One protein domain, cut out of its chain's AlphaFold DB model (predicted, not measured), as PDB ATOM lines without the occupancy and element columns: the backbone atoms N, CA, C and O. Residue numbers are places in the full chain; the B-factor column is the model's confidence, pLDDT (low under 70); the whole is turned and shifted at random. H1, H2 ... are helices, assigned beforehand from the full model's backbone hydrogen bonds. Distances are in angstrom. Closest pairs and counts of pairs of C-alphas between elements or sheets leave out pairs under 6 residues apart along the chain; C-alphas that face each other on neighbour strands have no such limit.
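Overview. This is residues 2 to 51 of the 156 residues of an uncharacterized protein of delta proteobacterium NaphS2 (UniProt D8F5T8). One long helix, H2, makes the length of a rod, and a short helix, H1, lies alongside part of it, running the same way; the long link between them folds back from the end of H1 to the beginning of H2. Residues 44 to 51, of which 44 to 49 belong to H2, stick out. The printed part has 50 residues with two named helices, H1 then H2, and no named strand; the class is all helix. It is loose, with a radius of gyration of the C-alphas of 12.5 A, and spans 44 by 16 by 11 A.

Arrangement. H2, residues 24 to 49, and H1, residues 2 to 9, are close but not clearly touching: their closest C-alphas, those of Ile 36 and Val 8, are 7.6 A apart. They stand at a shallow tilt of 21 degrees. In H1 and H2 every O i to N i+4 pair is within hydrogen-bond range.

Along the chain. H2 is 37.9 A long, from C-alpha 24 at (274.907, 247.525, 283.247) to C-alpha 49 at (272.669, 216.022, 262.232). H1 is 10.6 A long and begins at C-alpha 2 (285.283, 243.448, 272.293).

Size, cuts and confidence. The C-alphas farthest apart, those of Asp 23 and Arg 51, are 43.8 A apart. The printed part has no cut. Residues 10 to 23 form the long link. The pLDDT is under 70 at residues 18, 20 and 44 to 51.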
ATOM      1  N   GLU A   2     284.870 243.280 273.710       82.62
ATOM      2  CA  GLU A   2     285.283 243.448 272.293       82.62
ATOM      3  C   GLU A   2     286.047 242.243 271.702       82.62
ATOM      4  O   GLU A   2     285.702 241.718 270.645       82.62
ATOM      5  N   ARG A   3     287.037 241.719 272.435       84.31
ATOM      6  CA  ARG A   3     287.799 240.529 272.017       84.31
ATOM      7  C   ARG A   3     286.932 239.273 271.874       84.31
ATOM      8  O   ARG A   3     287.223 238.436 271.025       84.31
ATOM      9  N   ALA A   4     285.902 239.128 272.707       84.44
ATOM     10  CA  ALA A   4     284.964 238.012 272.622       84.44
ATOM     11  C   ALA A   4     284.067 238.158 271.385       84.44
ATOM     12  O   ALA A   4     283.910 237.200 270.638       84.44
ATOM     13  N   MET A   5     283.590 239.372 271.094       86.12
ATOM     14  CA  MET A   5     282.806 239.666 269.887       86.12
ATOM     15  C   MET A   5     283.583 239.374 268.600       86.12
ATOM     16  O   MET A   5     283.061 238.710 267.708       86.12
ATOM     17  N   LEU A   6     284.856 239.778 268.527       88.88
ATOM     18  CA  LEU A   6     285.720 239.491 267.373       88.88
ATOM     19  C   LEU A   6     285.964 237.990 267.158       88.88
ATOM     20  O   LEU A   6     286.154 237.555 266.025       88.88
ATOM     21  N   LYS A   7     285.985 237.197 268.234       87.44
ATOM     22  CA  LYS A   7     286.096 235.736 268.150       87.44
ATOM     23  C   LYS A   7     284.809 235.106 267.627       87.44
ATOM     24  O   LYS A   7     284.870 234.346 266.665       87.44
ATOM     25  N   VAL A   8     283.661 235.503 268.179       88.56
ATOM     26  CA  VAL A   8     282.339 235.033 267.731       88.56
ATOM     27  C   VAL A   8     282.100 235.385 266.261       88.56
ATOM     28  O   VAL A   8     281.656 234.538 265.497       88.56
ATOM     29  N   GLN A   9     282.482 236.591 265.823       85.81
ATOM     30  CA  GLN A   9     282.387 237.009 264.417       85.81
ATOM     31  C   GLN A   9     283.207 236.118 263.468       85.81
ATOM     32  O   GLN A   9     282.851 235.958 262.304       85.81
ATOM     33  N   LYS A  10     284.302 235.528 263.958       87.88
ATOM     34  CA  LYS A  10     285.149 234.585 263.212       87.88
ATOM     35  C   LYS A  10     284.697 233.125 263.355       87.88
ATOM     36  O   LYS A  10     285.416 232.239 262.907       87.88
ATOM     37  N   GLY A  11     283.546 232.875 263.982       81.62
ATOM     38  CA  GLY A  11     283.000 231.536 264.216       81.62
ATOM     39  C   GLY A  11     283.553 230.819 265.452       81.62
ATOM     40  O   GLY A  11     283.151 229.694 265.725       81.62
ATOM     41  N   ASP A  12     284.440 231.444 266.236       86.81
ATOM     42  CA  ASP A  12     284.904 230.878 267.510       86.81
ATOM     43  C   ASP A  12     283.848 231.121 268.591       86.81
ATOM     44  O   ASP A  12     283.869 232.120 269.318       86.81
ATOM     45  N   LEU A  13     282.906 230.183 268.687       86.38
ATOM     46  CA  LEU A  13     281.855 230.228 269.690       86.38
ATOM     47  C   LEU A  13     282.369 229.899 271.096       86.38
ATOM     48  O   LEU A  13     281.639 230.140 272.043       86.38
ATOM     49  N   ASN A  14     283.609 229.441 271.307       84.62
ATOM     50  CA  ASN A  14     284.156 229.196 272.655       84.62
ATOM     51  C   ASN A  14     284.550 230.487 273.401       84.62
ATOM     52  O   ASN A  14     285.089 230.444 274.509       84.62
ATOM     53  N   ALA A  15     284.300 231.651 272.801       84.69
ATOM     54  CA  ALA A  15     284.498 232.941 273.435       84.69
ATOM     55  C   ALA A  15     283.554 233.157 274.634       84.69
ATOM     56  O   ALA A  15     282.464 232.596 274.702       84.69
ATOM     57  N   SER A  16     283.979 234.007 275.570       81.44
ATOM     58  CA  SER A  16     283.139 234.522 276.655       81.44
ATOM     59  C   SER A  16     283.528 235.965 276.944       81.44
ATOM     60  O   SER A  16     284.707 236.337 276.870       81.44
ATOM     61  N   ALA A  17     282.529 236.792 277.231       80.88
ATOM     62  CA  ALA A  17     282.696 238.198 277.532       80.88
ATOM     63  C   ALA A  17     283.149 238.470 278.970       80.88
ATOM     64  O   ALA A  17     283.559 239.612 279.178       80.88
ATOM     65  N   ARG A  18     283.129 237.467 279.880       67.69
ATOM     66  CA  ARG A  18     283.432 237.531 281.333       67.69
ATOM     67  C   ARG A  18     283.815 238.927 281.824       67.69
ATOM     68  O   ARG A  18     284.980 239.325 281.741       67.69
ATOM     69  N   VAL A  19     282.842 239.642 282.377       76.31
ATOM     70  CA  VAL A  19     283.053 240.928 283.045       76.31
ATOM     71  C   VAL A  19     282.678 240.757 284.513       76.31
ATOM     72  O   VAL A  19     281.558 240.371 284.820       76.31
ATOM     73  N   ALA A  20     283.615 241.018 285.426       65.12
ATOM     74  CA  ALA A  20     283.337 241.072 286.860       65.12
ATOM     75  C   ALA A  20     282.879 242.492 287.220       65.12
ATOM     76  O   ALA A  20     283.649 243.282 287.764       65.12
ATOM     77  N   ALA A  21     281.652 242.835 286.835       73.25
ATOM     78  CA  ALA A  21     281.028 244.109 287.163       73.25
ATOM     79  C   ALA A  21     279.569 243.863 287.560       73.25
ATOM     80  O   ALA A  21     278.883 243.081 286.913       73.25
ATOM     81  N   ASN A  22     279.107 244.524 288.622       77.06
ATOM     82  CA  ASN A  22     277.712 244.459 289.085       77.06
ATOM     83  C   ASN A  22     276.892 245.645 288.551       77.06
ATOM     84  O   ASN A  22     276.007 246.161 289.231       77.06
ATOM     85  N   ASP A  23     277.244 246.125 287.362       83.88
ATOM     86  CA  ASP A  23     276.614 247.246 286.678       83.88
ATOM     87  C   ASP A  23     275.991 246.789 285.346       83.88
ATOM     88  O   ASP A  23     275.922 245.600 285.022       83.88
ATOM     89  N   GLU A  24     275.525 247.750 284.556       84.69
ATOM     90  CA  GLU A  24     274.907 247.525 283.247       84.69
ATOM     91  C   GLU A  24     275.843 246.786 282.272       84.69
ATOM     92  O   GLU A  24     275.376 246.039 281.409       84.69
ATOM     93  N   LEU A  25     277.164 246.942 282.426       83.69
ATOM     94  CA  LEU A  25     278.160 246.241 281.613       83.69
ATOM     95  C   LEU A  25     278.279 244.768 282.012       83.69
ATOM     96  O   LEU A  25     278.527 243.925 281.149       83.69
ATOM     97  N   GLY A  26     278.062 244.452 283.290       83.38
ATOM     98  CA  GLY A  26     277.905 243.081 283.778       83.38
ATOM     99  C   GLY A  26     276.700 242.380 283.154       83.38
ATOM    100  O   GLY A  26     276.850 241.326 282.538       83.38
ATOM    101  N   ILE A  27     275.526 243.017 283.213       85.44
ATOM    102  CA  ILE A  27     274.274 242.485 282.640       85.44
ATOM    103  C   ILE A  27     274.409 242.261 281.126       85.44
ATOM    104  O   ILE A  27     273.970 241.241 280.585       85.44
ATOM    105  N   LEU A  28     275.042 243.205 280.425       86.50
ATOM    106  CA  LEU A  28     275.289 243.091 278.991       86.50
ATOM    107  C   LEU A  28     276.250 241.936 278.662       86.50
ATOM    108  O   LEU A  28     276.045 241.234 277.670       86.50
ATOM    109  N   ALA A  29     277.283 241.718 279.480       86.75
ATOM    110  CA  ALA A  29     278.211 240.605 279.308       86.75
ATOM    111  C   ALA A  29     277.532 239.245 279.538       86.75
ATOM    112  O   ALA A  29     277.770 238.321 278.762       86.75
ATOM    113  N   GLU A  30     276.657 239.139 280.540       86.38
ATOM    114  CA  GLU A  30     275.853 237.934 280.790       86.38
ATOM    115  C   GLU A  30     274.889 237.642 279.636       86.38
ATOM    116  O   GLU A  30     274.848 236.522 279.128       86.38
ATOM    117  N   SER A  31     274.164 238.660 279.162       86.69
ATOM    118  CA  SER A  31     273.231 238.525 278.033       86.69
ATOM    119  C   SER A  31     273.953 238.108 276.744       86.69
ATOM    120  O   SER A  31     273.443 237.320 275.947       86.69
ATOM    121  N   PHE A  32     275.169 238.617 276.537       89.00
ATOM    122  CA  PHE A  32     276.009 238.239 275.407       89.00
ATOM    123  C   PHE A  32     276.516 236.792 275.517       89.00
ATOM    124  O   PHE A  32     276.510 236.073 274.518       89.00
ATOM    125  N   ASP A  33     276.903 236.339 276.711       88.25
ATOM    126  CA  ASP A  33     277.323 234.952 276.939       88.25
ATOM    127  C   ASP A  33     276.159 233.960 276.737       88.25
ATOM    128  O   ASP A  33     276.361 232.926 276.099       88.25
ATOM    129  N   GLN A  34     274.932 234.311 277.148       88.00
ATOM    130  CA  GLN A  34     273.722 233.525 276.846       88.00
ATOM    131  C   GLN A  34     273.460 233.408 275.335       88.00
ATOM    132  O   GLN A  34     273.116 232.338 274.833       88.00
ATOM    133  N   MET A  35     273.656 234.490 274.572       89.94
ATOM    134  CA  MET A  35     273.523 234.455 273.111       89.94
ATOM    135  C   MET A  35     274.568 233.529 272.464       89.94
ATOM    136  O   MET A  35     274.240 232.790 271.535       89.94
ATOM    137  N   ILE A  36     275.819 233.549 272.944       91.44
ATOM    138  CA  ILE A  36     276.876 232.643 272.461       91.44
ATOM    139  C   ILE A  36     276.513 231.184 272.741       91.44
ATOM    140  O   ILE A  36     276.730 230.330 271.882       91.44
ATOM    141  N   GLU A  37     275.968 230.896 273.920       87.06
ATOM    142  CA  GLU A  37     275.529 229.550 274.293       87.06
ATOM    143  C   GLU A  37     274.451 229.031 273.330       87.06
ATOM    144  O   GLU A  37     274.634 227.979 272.722       87.06
ATOM    145  N   GLY A  38     273.422 229.836 273.039       84.25
ATOM    146  CA  GLY A  38     272.402 229.473 272.049       84.25
ATOM    147  C   GLY A  38     272.945 229.292 270.621       84.25
ATOM    148  O   GLY A  38     272.433 228.471 269.854       84.25
ATOM    149  N   LEU A  39     274.003 230.020 270.241       85.56
ATOM    150  CA  LEU A  39     274.702 229.798 268.968       85.56
ATOM    151  C   LEU A  39     275.477 228.472 268.963       85.56
ATOM    152  O   LEU A  39     275.463 227.785 267.943       85.56
ATOM    153  N   ARG A  40     276.124 228.088 270.076       82.44
ATOM    154  CA  ARG A  40     276.812 226.787 270.192       82.44
ATOM    155  C   ARG A  40     275.836 225.636 270.096       82.44
ATOM    156  O   ARG A  40     276.141 224.668 269.414       82.44
ATOM    157  N   ASP A  41     274.686 225.745 270.749       78.88
ATOM    158  CA  ASP A  41     273.665 224.705 270.686       78.88
ATOM    159  C   ASP A  41     273.195 224.516 269.245       78.88
ATOM    160  O   ASP A  41     273.202 223.397 268.742       78.88
ATOM    161  N   ARG A  42     272.910 225.609 268.523       71.56
ATOM    162  CA  ARG A  42     272.570 225.559 267.089       71.56
ATOM    163  C   ARG A  42     273.660 224.917 266.232       71.56
ATOM    164  O   ARG A  42     273.331 224.137 265.340       71.56
ATOM    165  N   GLU A  43     274.928 225.229 266.481       73.06
ATOM    166  CA  GLU A  43     276.031 224.638 265.720       73.06
ATOM    167  C   GLU A  43     276.227 223.162 266.069       73.06
ATOM    168  O   GLU A  43     276.379 222.339 265.178       73.06
ATOM    169  N   ARG A  44     276.084 222.784 267.341       66.62
ATOM    170  CA  ARG A  44     276.135 221.390 267.789       66.62
ATOM    171  C   ARG A  44     275.004 220.559 267.193       66.62
ATOM    172  O   ARG A  44     275.215 219.402 266.841       66.62
ATOM    173  N   ILE A  45     273.815 221.138 267.059       63.16
ATOM    174  CA  ILE A  45     272.685 220.518 266.364       63.16
ATOM    175  C   ILE A  45     273.052 220.294 264.893       63.16
ATOM    176  O   ILE A  45     272.937 219.177 264.393       63.16
ATOM    177  N   LYS A  46     273.577 221.315 264.206       58.50
ATOM    178  CA  LYS A  46     274.064 221.160 262.828       58.50
ATOM    179  C   LYS A  46     275.184 220.127 262.710       58.50
ATOM    180  O   LYS A  46     275.170 219.353 261.771       58.50
ATOM    181  N   GLU A  47     276.126 220.063 263.638       61.09
ATOM    182  CA  GLU A  47     277.223 219.089 263.603       61.09
ATOM    183  C   GLU A  47     276.742 217.661 263.895       61.09
ATOM    184  O   GLU A  47     277.230 216.711 263.288       61.09
ATOM    185  N   THR A  48     275.756 217.503 264.783       48.50
ATOM    186  CA  THR A  48     275.192 216.192 265.148       48.50
ATOM    187  C   THR A  48     274.322 215.610 264.028       48.50
ATOM    188  O   THR A  48     274.268 214.393 263.872       48.50
ATOM    189  N   PHE A  49     273.669 216.455 263.221       52.97
ATOM    190  CA  PHE A  49     272.669 216.022 262.232       52.97
ATOM    191  C   PHE A  49     273.019 216.350 260.762       52.97
ATOM    192  O   PHE A  49     272.436 215.786 259.836       52.97
ATOM    193  N   GLY A  50     273.983 217.239 260.513       46.47
ATOM    194  CA  GLY A  50     274.105 218.045 259.286       46.47
ATOM    195  C   GLY A  50     274.652 217.380 258.028       46.47
ATOM    196  O   GLY A  50     275.089 218.088 257.123       46.47
ATOM    197  N   ARG A  51     274.634 216.051 257.926       46.53
ATOM    198  CA  ARG A  51     274.902 215.377 256.642       46.53
ATOM    199  C   ARG A  51     273.807 214.443 256.155       46.53
ATOM    200  O   ARG A  51     273.868 214.048 254.997       46.53
TER     201      ARG A  51